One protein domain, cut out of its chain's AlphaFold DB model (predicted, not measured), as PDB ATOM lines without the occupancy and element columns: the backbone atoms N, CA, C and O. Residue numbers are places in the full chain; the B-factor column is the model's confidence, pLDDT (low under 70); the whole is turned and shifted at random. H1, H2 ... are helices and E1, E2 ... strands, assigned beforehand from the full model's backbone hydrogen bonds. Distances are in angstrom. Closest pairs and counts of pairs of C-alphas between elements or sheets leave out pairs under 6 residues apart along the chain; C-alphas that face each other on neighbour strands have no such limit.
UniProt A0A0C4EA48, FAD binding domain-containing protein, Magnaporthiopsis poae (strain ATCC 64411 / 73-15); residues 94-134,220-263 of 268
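AT A GLANCE: This is residues 94 to 134 and 220 to 263 of the 268 residues of the protein "FAD binding domain-containing protein" of Magnaporthiopsis poae (strain ATCC 64411 / 73-15) (UniProt A0A0C4EA48). Little regular structure is present: two hairpins, E1 with E2 and E3 with E4, lie side by side as one small twisted sheet among long loops, and beyond H1 residues 127 to 132 stick out. The printed part has 85 residues, 28 in named elements, mostly strand, in the order E1, E2, H1, E3, E4; the mixed sheet runs E2, E1, E3, E4. It is loose, with a radius of gyration of the C-alphas of 15.2 A and spans of 43 by 37 by 29 A.

IN THESE COORDINATES: E1, residues 94 to 100, begins at C-alpha (-70.397, -96.869, -58.530) and measures 19.4 A. E2, residues 115 to 122, 19.4 A, bends by 60 degrees at residue 118; H1 is residues 123 to 126. E3, residues 241 to 245, measures 13.2 A; E4, residues 251 to 254, ends at C-alpha (-71.532, -95.417, -68.706).

HOW THE PARTS SIT: E1 and E3 are parallel, N 98 and O 243 2.9 A apart. The hairpins are antiparallel: N 97 and O 119 are 2.9 A apart, N 242 and O 253 2.8 A. H1, too short for an O i to N i+4 pair, is only just not on the sheet, with 4 pairs of C-alphas within 10 A.

THE WHOLE: Residues 135 to 219 are not printed, a gap of 32.3 A between C-alphas 134 and 220. The link E1 to E2 is long. Residues 250 to 263 have pLDDT under 70.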
ATOM      1  N   ASP A  94     -70.689 -98.265 -58.865       91.62
ATOM      2  CA  ASP A  94     -70.397 -96.869 -58.530       91.62
ATOM      3  C   ASP A  94     -70.953 -95.836 -59.538       91.62
ATOM      4  O   ASP A  94     -71.176 -96.104 -60.721       91.62
ATOM      5  N   PHE A  95     -71.190 -94.619 -59.037       90.50
ATOM      6  CA  PHE A  95     -71.472 -93.426 -59.842       90.50
ATOM      7  C   PHE A  95     -70.435 -92.352 -59.519       90.50
ATOM      8  O   PHE A  95     -70.405 -91.812 -58.414       90.50
ATOM      9  N   ASN A  96     -69.583 -92.032 -60.489       90.50
ATOM     10  CA  ASN A  96     -68.507 -91.056 -60.356       90.50
ATOM     11  C   ASN A  96     -68.928 -89.702 -60.930       90.50
ATOM     12  O   ASN A  96     -69.452 -89.625 -62.041       90.50
ATOM     13  N   TYR A  97     -68.576 -88.630 -60.231       90.81
ATOM     14  CA  TYR A  97     -68.650 -87.262 -60.731       90.81
ATOM     15  C   TYR A  97     -67.231 -86.724 -60.871       90.81
ATOM     16  O   TYR A  97     -66.427 -86.812 -59.940       90.81
ATOM     17  N   ARG A  98     -66.910 -86.183 -62.044       90.31
ATOM     18  CA  ARG A  98     -65.595 -85.626 -62.372       90.31
ATOM     19  C   ARG A  98     -65.724 -84.197 -62.876       90.31
ATOM     20  O   ARG A  98     -66.726 -83.865 -63.501       90.31
ATOM     21  N   TYR A  99     -64.698 -83.386 -62.641       90.75
ATOM     22  CA  TYR A  99     -64.579 -82.030 -63.172       90.75
ATOM     23  C   TYR A  99     -63.304 -81.886 -64.002       90.75
ATOM     24  O   TYR A  99     -62.276 -82.471 -63.653       90.75
ATOM     25  N   ALA A 100     -63.384 -81.147 -65.105       90.75
ATOM     26  CA  ALA A 100     -62.262 -80.911 -66.002       90.75
ATOM     27  C   ALA A 100     -61.189 -80.026 -65.342       90.75
ATOM     28  O   ALA A 100     -61.490 -78.956 -64.817       90.75
ATOM     29  N   VAL A 101     -59.933 -80.461 -65.410       92.12
ATOM     30  CA  VAL A 101     -58.746 -79.730 -64.939       92.12
ATOM     31  C   VAL A 101     -57.692 -79.707 -66.054       92.12
ATOM     32  O   VAL A 101     -57.758 -80.541 -66.960       92.12
ATOM     33  N   PRO A 102     -56.717 -78.778 -66.046       92.81
ATOM     34  CA  PRO A 102     -55.691 -78.737 -67.086       92.81
ATOM     35  C   PRO A 102     -54.924 -80.064 -67.171       92.81
ATOM     36  O   PRO A 102     -54.517 -80.618 -66.147       92.81
ATOM     37  N   VAL A 103     -54.722 -80.574 -68.390       91.00
ATOM     38  CA  VAL A 103     -54.057 -81.869 -68.606       91.00
ATOM     39  C   VAL A 103     -52.619 -81.821 -68.087       91.00
ATOM     40  O   VAL A 103     -51.874 -80.890 -68.393       91.00
ATOM     41  N   GLY A 104     -52.231 -82.824 -67.298       91.69
ATOM     42  CA  GLY A 104     -50.924 -82.890 -66.638       91.69
ATOM     43  C   GLY A 104     -50.751 -81.947 -65.438       91.69
ATOM     44  O   GLY A 104     -49.635 -81.803 -64.938       91.69
ATOM     45  N   SER A 105     -51.820 -81.297 -64.965       93.25
ATOM     46  CA  SER A 105     -51.798 -80.566 -63.692       93.25
ATOM     47  C   SER A 105     -51.741 -81.517 -62.491       93.25
ATOM     48  O   SER A 105     -52.197 -82.657 -62.548       93.25
ATOM     49  N   ALA A 106     -51.241 -81.019 -61.357       93.44
ATOM     50  CA  ALA A 106     -51.221 -81.766 -60.096       93.44
ATOM     51  C   ALA A 106     -52.625 -82.016 -59.493       93.44
ATOM     52  O   ALA A 106     -52.742 -82.717 -58.492       93.44
ATOM     53  N   GLU A 107     -53.677 -81.438 -60.082       92.56
ATOM     54  CA  GLU A 107     -55.074 -81.622 -59.675       92.56
ATOM     55  C   GLU A 107     -55.718 -82.868 -60.306       92.56
ATOM     56  O   GLU A 107     -56.778 -83.306 -59.852       92.56
ATOM     57  N   GLU A 108     -55.105 -83.457 -61.343       92.25
ATOM     58  CA  GLU A 108     -55.606 -84.678 -61.975       92.25
ATOM     59  C   GLU A 108     -55.685 -85.834 -60.969       92.25
ATOM     60  O   GLU A 108     -54.699 -86.211 -60.338       92.25
ATOM     61  N   SER A 109     -56.848 -86.485 -60.877       89.31
ATOM     62  CA  SER A 109     -56.971 -87.715 -60.077       89.31
ATOM     63  C   SER A 109     -56.299 -88.923 -60.740       89.31
ATOM     64  O   SER A 109     -56.082 -89.938 -60.083       89.31
ATOM     65  N   GLN A 110     -56.024 -88.837 -62.044       88.56
ATOM     66  CA  GLN A 110     -55.368 -89.857 -62.862       88.56
ATOM     67  C   GLN A 110     -54.551 -89.159 -63.968       88.56
ATOM     68  O   GLN A 110     -55.155 -88.409 -64.746       88.56
ATOM     69  N   PRO A 111     -53.225 -89.389 -64.064       89.38
ATOM     70  CA  PRO A 111     -52.357 -88.702 -65.017       89.38
ATOM     71  C   PRO A 111     -52.803 -88.818 -66.480       89.38
ATOM     72  O   PRO A 111     -53.103 -89.909 -66.971       89.38
ATOM     73  N   GLY A 112     -52.799 -87.689 -67.188       88.25
ATOM     74  CA  GLY A 112     -53.130 -87.596 -68.611       88.25
ATOM     75  C   GLY A 112     -54.625 -87.702 -68.922       88.25
ATOM     76  O   GLY A 112     -54.981 -87.926 -70.078       88.25
ATOM     77  N   THR A 113     -55.503 -87.571 -67.922       87.88
ATOM     78  CA  THR A 113     -56.960 -87.643 -68.133       87.88
ATOM     79  C   THR A 113     -57.638 -86.287 -68.293       87.88
ATOM     80  O   THR A 113     -58.726 -86.248 -68.855       87.88
ATOM     81  N   GLY A 114     -57.047 -85.191 -67.806       91.06
ATOM     82  CA  GLY A 114     -57.699 -83.879 -67.747       91.06
ATOM     83  C   GLY A 114     -58.880 -83.808 -66.775       91.06
ATOM     84  O   GLY A 114     -59.717 -82.920 -66.903       91.06
ATOM     85  N   PHE A 115     -58.996 -84.743 -65.821       91.06
ATOM     86  CA  PHE A 115     -60.112 -84.788 -64.874       91.06
ATOM     87  C   PHE A 115     -59.675 -85.019 -63.426       91.06
ATOM     88  O   PHE A 115     -58.851 -85.885 -63.119       91.06
ATOM     89  N   THR A 116     -60.339 -84.307 -62.518       92.94
ATOM     90  CA  THR A 116     -60.326 -84.590 -61.083       92.94
ATOM     91  C   THR A 116     -61.670 -85.157 -60.627       92.94
ATOM     92  O   THR A 116     -62.710 -84.911 -61.243       92.94
ATOM     93  N   ARG A 117     -61.670 -85.974 -59.574       91.81
ATOM     94  CA  ARG A 117     -62.850 -86.663 -59.041       91.81
ATOM     95  C   ARG A 117     -63.506 -85.800 -57.962       91.81
ATOM     96  O   ARG A 117     -62.925 -85.592 -56.905       91.81
ATOM     97  N   LEU A 118     -64.732 -85.345 -58.220       91.62
ATOM     98  CA  LEU A 118     -65.526 -84.556 -57.271       91.62
ATOM     99  C   LEU A 118     -66.186 -85.431 -56.202       91.62
ATOM    100  O   LEU A 118     -66.150 -85.110 -55.020       91.62
ATOM    101  N   ALA A 119     -66.832 -86.518 -56.630       93.06
ATOM    102  CA  ALA A 119     -67.618 -87.383 -55.757       93.06
ATOM    103  C   ALA A 119     -67.739 -88.797 -56.335       93.06
ATOM    104  O   ALA A 119     -67.634 -89.002 -57.548       93.06
ATOM    105  N   VAL A 120     -68.009 -89.761 -55.456       92.25
ATOM    106  CA  VAL A 120     -68.431 -91.120 -55.815       92.25
ATOM    107  C   VAL A 120     -69.627 -91.478 -54.948       92.25
ATOM    108  O   VAL A 120     -69.566 -91.325 -53.730       92.25
ATOM    109  N   MET A 121     -70.700 -91.964 -55.564       92.75
ATOM    110  CA  MET A 121     -71.768 -92.663 -54.853       92.75
ATOM    111  C   MET A 121     -71.495 -94.162 -54.973       92.75
ATOM    112  O   MET A 121     -71.455 -94.689 -56.086       92.75
ATOM    113  N   ASP A 122     -71.291 -94.836 -53.841       94.06
ATOM    114  CA  ASP A 122     -71.179 -96.294 -53.795       94.06
ATOM    115  C   ASP A 122     -72.564 -96.916 -54.018       94.06
ATOM    116  O   ASP A 122     -73.466 -96.780 -53.190       94.06
ATOM    117  N   GLY A 123     -72.737 -97.610 -55.141       92.06
ATOM    118  CA  GLY A 123     -73.959 -98.348 -55.441       92.06
ATOM    119  C   GLY A 123     -74.184 -99.507 -54.469       92.06
ATOM    120  O   GLY A 123     -75.326 -99.878 -54.206       92.06
ATOM    121  N   ASN A 124     -73.131-100.062 -53.865       95.25
ATOM    122  CA  ASN A 124     -73.269-101.172 -52.920       95.25
ATOM    123  C   ASN A 124     -73.965-100.771 -51.613       95.25
ATOM    124  O   ASN A 124     -74.499-101.654 -50.940       95.25
ATOM    125  N   ALA A 125     -74.070 -99.472 -51.313       95.31
ATOM    126  CA  ALA A 125     -74.885 -98.947 -50.218       95.31
ATOM    127  C   ALA A 125     -76.383 -99.307 -50.336       95.31
ATOM    128  O   ALA A 125     -77.089 -99.289 -49.333       95.31
ATOM    129  N   ILE A 126     -76.862 -99.657 -51.539       95.00
ATOM    130  CA  ILE A 126     -78.245-100.091 -51.811       95.00
ATOM    131  C   ILE A 126     -78.325-101.519 -52.390       95.00
ATOM    132  O   ILE A 126     -79.302-101.882 -53.043       95.00
ATOM    133  N   ARG A 127     -77.291-102.344 -52.158       95.62
ATOM    134  CA  ARG A 127     -77.246-103.759 -52.584       95.62
ATOM    135  C   ARG A 127     -78.267-104.645 -51.867       95.62
ATOM    136  O   ARG A 127     -78.639-105.686 -52.396       95.62
ATOM    137  N   ASP A 128     -78.655-104.270 -50.657       95.81
ATOM    138  CA  ASP A 128     -79.634-104.988 -49.848       95.81
ATOM    139  C   ASP A 128     -80.389-103.964 -48.998       95.81
ATOM    140  O   ASP A 128     -79.863-103.448 -48.012       95.81
ATOM    141  N   VAL A 129     -81.593-103.611 -49.446       96.00
ATOM    142  CA  VAL A 129     -82.560-102.832 -48.671       96.00
ATOM    143  C   VAL A 129     -83.775-103.730 -48.494       96.00
ATOM    144  O   VAL A 129     -84.476-104.025 -49.463       96.00
ATOM    145  N   ASP A 130     -83.969-104.219 -47.270       95.50
ATOM    146  CA  ASP A 130     -85.035-105.152 -46.884       95.50
ATOM    147  C   ASP A 130     -85.128-106.410 -47.780       95.50
ATOM    148  O   ASP A 130     -86.215-106.891 -48.105       95.50
ATOM    149  N   GLY A 131     -83.978-106.962 -48.192       94.81
ATOM    150  CA  GLY A 131     -83.883-108.147 -49.049       94.81
ATOM    151  C   GLY A 131     -83.925-107.862 -50.553       94.81
ATOM    152  O   GLY A 131     -83.871-108.801 -51.350       94.81
ATOM    153  N   PHE A 132     -84.010-106.592 -50.968       95.88
ATOM    154  CA  PHE A 132     -84.044-106.195 -52.376       95.88
ATOM    155  C   PHE A 132     -82.763-105.457 -52.798       95.88
ATOM    156  O   PHE A 132     -82.365-104.456 -52.201       95.88
ATOM    157  N   ASP A 133     -82.135-105.932 -53.877       95.50
ATOM    158  CA  ASP A 133     -80.980-105.273 -54.502       95.50
ATOM    159  C   ASP A 133     -81.442-104.173 -55.461       95.50
ATOM    160  O   ASP A 133     -81.931-104.467 -56.564       95.50
ATOM    161  N   TYR A 134     -81.278-102.925 -55.009       96.25
ATOM    162  CA  TYR A 134     -81.653-101.691 -55.699       96.25
ATOM    163  C   TYR A 134     -80.525-101.092 -56.556       96.25
ATOM    164  O   TYR A 134     -80.702-100.008 -57.126       96.25
ATOM    165  N   TRP A 220     -84.278 -77.458 -76.525       82.81
ATOM    166  CA  TRP A 220     -82.935 -76.895 -76.401       82.81
ATOM    167  C   TRP A 220     -82.327 -76.633 -77.783       82.81
ATOM    168  O   TRP A 220     -82.324 -77.522 -78.632       82.81
ATOM    169  N   GLU A 221     -81.681 -75.482 -77.974       87.06
ATOM    170  CA  GLU A 221     -80.823 -75.193 -79.143       87.06
ATOM    171  C   GLU A 221     -79.473 -75.949 -79.088       87.06
ATOM    172  O   GLU A 221     -78.437 -75.483 -79.561       87.06
ATOM    173  N   LYS A 222     -79.457 -77.120 -78.443       80.25
ATOM    174  CA  LYS A 222     -78.281 -77.958 -78.216       80.25
ATOM    175  C   LYS A 222     -78.566 -79.353 -78.751       80.25
ATOM    176  O   LYS A 222     -79.539 -79.987 -78.354       80.25
ATOM    177  N   GLN A 223     -77.686 -79.842 -79.617       80.19
ATOM    178  CA  GLN A 223     -77.674 -81.246 -80.010       80.19
ATOM    179  C   GLN A 223     -76.837 -82.036 -79.005       80.19
ATOM    180  O   GLN A 223     -75.714 -81.648 -78.686       80.19
ATOM    181  N   ILE A 224     -77.389 -83.141 -78.508       76.75
ATOM    182  CA  ILE A 224     -76.678 -84.101 -77.662       76.75
ATOM    183  C   ILE A 224     -76.366 -85.315 -78.534       76.75
ATOM    184  O   ILE A 224     -77.273 -85.898 -79.128       76.75
ATOM    185  N   VAL A 225     -75.091 -85.687 -78.610       79.75
ATOM    186  CA  VAL A 225     -74.634 -86.882 -79.328       79.75
ATOM    187  C   VAL A 225     -74.433 -88.009 -78.318       79.75
ATOM    188  O   VAL A 225     -73.782 -87.819 -77.292       79.75
ATOM    189  N   ALA A 226     -74.989 -89.181 -78.611       76.12
ATOM    190  CA  ALA A 226     -74.750 -90.413 -77.867       76.12
ATOM    191  C   ALA A 226     -73.935 -91.375 -78.755       76.12
ATOM    192  O   ALA A 226     -74.096 -91.338 -79.972       76.12
ATOM    193  N   THR A 227     -73.045 -92.175 -78.142       75.44
ATOM    194  CA  THR A 227     -71.781 -92.619 -78.773       75.44
ATOM    195  C   THR A 227     -71.235 -93.928 -78.164       75.44
ATOM    196  O   THR A 227     -70.808 -93.884 -77.019       75.44
ATOM    197  N   ASN A 228     -71.227 -95.094 -78.844       75.19
ATOM    198  CA  ASN A 228     -70.637 -96.354 -78.310       75.19
ATOM    199  C   ASN A 228     -69.122 -96.272 -78.415       75.19
ATOM    200  O   ASN A 228     -68.592 -95.958 -79.475       75.19
ATOM    201  N   THR A 229     -68.421 -96.640 -77.347       74.75
ATOM    202  CA  THR A 229     -66.960 -96.731 -77.381       74.75
ATOM    203  C   THR A 229     -66.503 -98.076 -76.839       74.75
ATOM    204  O   THR A 229     -66.777 -98.434 -75.696       74.75
ATOM    205  N   TYR A 230     -65.777 -98.821 -77.669       80.31
ATOM    206  CA  TYR A 230     -65.075-100.036 -77.265       80.31
ATOM    207  C   TYR A 230     -63.695 -99.644 -76.743       80.31
ATOM    208  O   TYR A 230     -62.683 -99.779 -77.426       80.31
ATOM    209  N   TYR A 231     -63.674 -99.062 -75.544       81.75
ATOM    210  CA  TYR A 231     -62.455 -98.546 -74.938       81.75
ATOM    211  C   TYR A 231     -62.420 -98.833 -73.439       81.75
ATOM    212  O   TYR A 231     -63.357 -98.518 -72.703       81.75
ATOM    213  N   ASP A 232     -61.315 -99.415 -72.978       82.56
ATOM    214  CA  ASP A 232     -61.060 -99.593 -71.555       82.56
ATOM    215  C   ASP A 232     -60.712 -98.238 -70.919       82.56
ATOM    216  O   ASP A 232     -59.621 -97.700 -71.110       82.56
ATOM    217  N   PHE A 233     -61.653 -97.681 -70.155       83.06
ATOM    218  CA  PHE A 233     -61.422 -96.506 -69.311       83.06
ATOM    219  C   PHE A 233     -61.091 -96.871 -67.852       83.06
ATOM    220  O   PHE A 233     -60.708 -95.984 -67.083       83.06
ATOM    221  N   ALA A 234     -61.199 -98.143 -67.450       82.94
ATOM    222  CA  ALA A 234     -60.893 -98.577 -66.087       82.94
ATOM    223  C   ALA A 234     -59.392 -98.425 -65.788       82.94
ATOM    224  O   ALA A 234     -59.030 -97.976 -64.699       82.94
ATOM    225  N   LYS A 235     -58.520 -98.627 -66.789       85.06
ATOM    226  CA  LYS A 235     -57.084 -98.275 -66.716       85.06
ATOM    227  C   LYS A 235     -56.792 -96.788 -66.426       85.06
ATOM    228  O   LYS A 235     -55.690 -96.468 -66.001       85.06
ATOM    229  N   TYR A 236     -57.772 -95.895 -66.605       85.44
ATOM    230  CA  TYR A 236     -57.716 -94.469 -66.232       85.44
ATOM    231  C   TYR A 236     -58.616 -94.146 -65.017       85.44
ATOM    232  O   TYR A 236     -59.074 -93.013 -64.817       85.44
ATOM    233  N   GLY A 237     -58.928 -95.162 -64.206       82.62
ATOM    234  CA  GLY A 237     -59.696 -95.061 -62.963       82.62
ATOM    235  C   GLY A 237     -61.145 -94.589 -63.122       82.62
ATOM    236  O   GLY A 237     -61.718 -94.070 -62.158       82.62
ATOM    237  N   PHE A 238     -61.729 -94.647 -64.324       84.81
ATOM    238  CA  PHE A 238     -63.160 -94.377 -64.516       84.81
ATOM    239  C   PHE A 238     -63.947 -95.610 -64.071       84.81
ATOM    240  O   PHE A 238     -63.667 -96.706 -64.555       84.81
ATOM    241  N   GLY A 239     -64.906 -95.427 -63.161       85.94
ATOM    242  CA  GLY A 239     -65.757 -96.512 -62.671       85.94
ATOM    243  C   GLY A 239     -66.896 -96.863 -63.630       85.94
ATOM    244  O   GLY A 239     -66.819 -96.598 -64.836       85.94
ATOM    245  N   ASP A 240     -67.964 -97.441 -63.095       88.44
ATOM    246  CA  ASP A 240     -69.081 -97.981 -63.864       88.44
ATOM    247  C   ASP A 240     -69.886 -96.858 -64.524       88.44
ATOM    248  O   ASP A 240     -69.977 -96.788 -65.748       88.44
ATOM    249  N   VAL A 241     -70.412 -95.908 -63.751       88.19
ATOM    250  CA  VAL A 241     -70.992 -94.675 -64.303       88.19
ATOM    251  C   VAL A 241     -70.050 -93.510 -64.028       88.19
ATOM    252  O   VAL A 241     -69.463 -93.398 -62.951       88.19
ATOM    253  N   THR A 242     -69.849 -92.628 -65.008       87.62
ATOM    254  CA  THR A 242     -69.065 -91.401 -64.831       87.62
ATOM    255  C   THR A 242     -69.692 -90.217 -65.558       87.62
ATOM    256  O   THR A 242     -69.749 -90.180 -66.785       87.62
ATOM    257  N   ILE A 243     -70.098 -89.207 -64.795       87.44
ATOM    258  CA  ILE A 243     -70.533 -87.905 -65.303       87.44
ATOM    259  C   ILE A 243     -69.314 -86.976 -65.317       87.44
ATOM    260  O   ILE A 243     -68.690 -86.761 -64.276       87.44
ATOM    261  N   ASN A 244     -68.964 -86.444 -66.492       84.69
ATOM    262  CA  ASN A 244     -67.817 -85.558 -66.674       84.69
ATOM    263  C   ASN A 244     -68.307 -84.125 -66.902       84.69
ATOM    264  O   ASN A 244     -68.881 -83.789 -67.940       84.69
ATOM    265  N   VAL A 245     -68.071 -83.278 -65.906       84.56
ATOM    266  CA  VAL A 245     -68.394 -81.857 -65.936       84.56
ATOM    267  C   VAL A 245     -67.206 -81.103 -66.526       84.56
ATOM    268  O   VAL A 245     -66.142 -81.016 -65.922       84.56
ATOM    269  N   HIS A 246     -67.393 -80.550 -67.716       83.69
ATOM    270  CA  HIS A 246     -66.464 -79.626 -68.362       83.69
ATOM    271  C   HIS A 246     -67.219 -78.308 -68.584       83.69
ATOM    272  O   HIS A 246     -68.400 -78.381 -68.931       83.69
ATOM    273  N   PRO A 247     -66.588 -77.127 -68.418       75.94
ATOM    274  CA  PRO A 247     -67.255 -75.835 -68.617       75.94
ATOM    275  C   PRO A 247     -67.948 -75.727 -69.986       75.94
ATOM    276  O   PRO A 247     -69.129 -75.404 -70.046       75.94
ATOM    277  N   ASP A 248     -67.242 -76.080 -71.067       75.94
ATOM    278  CA  ASP A 248     -67.779 -76.012 -72.438       75.94
ATOM    279  C   ASP A 248     -68.326 -77.346 -73.001       75.94
ATOM    280  O   ASP A 248     -69.265 -77.337 -73.796       75.94
ATOM    281  N   ASN A 249     -67.757 -78.496 -72.608       71.19
ATOM    282  CA  ASN A 249     -67.943 -79.800 -73.272       71.19
ATOM    283  C   ASN A 249     -68.498 -80.888 -72.327       71.19
ATOM    284  O   ASN A 249     -67.839 -81.894 -72.063       71.19
ATOM    285  N   TYR A 250     -69.688 -80.684 -71.760       65.38
ATOM    286  CA  TYR A 250     -70.312 -81.654 -70.847       65.38
ATOM    287  C   TYR A 250     -70.639 -82.995 -71.532       65.38
ATOM    288  O   TYR A 250     -71.268 -83.013 -72.591       65.38
ATOM    289  N   TYR A 251     -70.296 -84.123 -70.893       69.50
ATOM    290  CA  TYR A 251     -70.716 -85.454 -71.350       69.50
ATOM    291  C   TYR A 251     -70.882 -86.470 -70.208       69.50
ATOM    292  O   TYR A 251     -70.248 -86.394 -69.153       69.50
ATOM    293  N   VAL A 252     -71.724 -87.477 -70.448       65.00
ATOM    294  CA  VAL A 252     -71.948 -88.611 -69.538       65.00
ATOM    295  C   VAL A 252     -71.405 -89.885 -70.181       65.00
ATOM    296  O   VAL A 252     -71.630 -90.129 -71.363       65.00
ATOM    297  N   ARG A 253     -70.689 -90.697 -69.398       69.12
ATOM    298  CA  ARG A 253     -70.150 -92.009 -69.777       69.12
ATOM    299  C   ARG A 253     -70.741 -93.087 -68.871       69.12
ATOM    300  O   ARG A 253     -70.836 -92.898 -67.658       69.12
ATOM    301  N   THR A 254     -71.039 -94.248 -69.437       57.81
ATOM    302  CA  THR A 254     -71.532 -95.417 -68.706       57.81
ATOM    303  C   THR A 254     -70.877 -96.709 -69.197       57.81
ATOM    304  O   THR A 254     -70.649 -96.885 -70.392       57.81
ATOM    305  N   LEU A 255     -70.556 -97.619 -68.280       57.78
ATOM    306  CA  LEU A 255     -70.034 -98.951 -68.569       57.78
ATOM    307  C   LEU A 255     -71.178 -99.874 -69.025       57.78
ATOM    308  O   LEU A 255     -72.280 -99.842 -68.477       57.78
ATOM    309  N   GLY A 256     -70.904-100.700 -70.035       45.72
ATOM    310  CA  GLY A 256     -71.822-101.713 -70.567       45.72
ATOM    311  C   GLY A 256     -72.483-101.343 -71.889       45.72
ATOM    312  O   GLY A 256     -72.568-102.192 -72.770       45.72
ATOM    313  N   VAL A 257     -72.907-100.089 -72.055       34.88
ATOM    314  CA  VAL A 257     -73.551 -99.596 -73.281       34.88
ATOM    315  C   VAL A 257     -73.297 -98.106 -73.432       34.88
ATOM    316  O   VAL A 257     -73.295 -97.357 -72.453       34.88
ATOM    317  N   THR A 258     -73.191 -97.657 -74.675       37.06
ATOM    318  CA  THR A 258     -73.601 -96.315 -75.095       37.06
ATOM    319  C   THR A 258     -74.187 -96.429 -76.531       37.06
ATOM    320  O   THR A 258     -74.942 -97.367 -76.785       37.06
ATOM    321  N   THR A 259     -73.909 -95.534 -77.492       26.08
ATOM    322  CA  THR A 259     -74.782 -95.369 -78.688       26.08
ATOM    323  C   THR A 259     -74.053 -95.118 -80.032       26.08
ATOM    324  O   THR A 259     -74.132 -94.044 -80.592       26.08
ATOM    325  N   PHE A 260     -73.325 -96.090 -80.597       31.09
ATOM    326  CA  PHE A 260     -72.766 -96.025 -81.974       31.09
ATOM    327  C   PHE A 260     -72.871 -97.384 -82.672       31.09
ATOM    328  O   PHE A 260     -72.814 -98.430 -82.024       31.09
ATOM    329  N   LEU A 261     -73.017 -97.320 -83.996       25.50
ATOM    330  CA  LEU A 261     -73.027 -98.437 -84.938       25.50
ATOM    331  C   LEU A 261     -71.616 -98.657 -85.499       25.50
ATOM    332  O   LEU A 261     -70.849 -97.698 -85.614       25.50
ATOM    333  N   GLU A 262     -71.295 -99.883 -85.912       23.95
ATOM    334  CA  GLU A 262     -70.110-100.108 -86.743       23.95
ATOM    335  C   GLU A 262     -70.270 -99.406 -88.106       23.95
ATOM    336  O   GLU A 262     -71.307 -99.565 -88.763       23.95
ATOM    337  N   PRO A 263     -69.261 -98.647 -88.566       31.44
ATOM    338  CA  PRO A 263     -69.224 -98.159 -89.932       31.44
ATOM    339  C   PRO A 263     -68.840 -99.307 -90.872       31.44
ATOM    340  O   PRO A 263     -67.676 -99.688 -90.969       31.44
TER     341      PRO A 263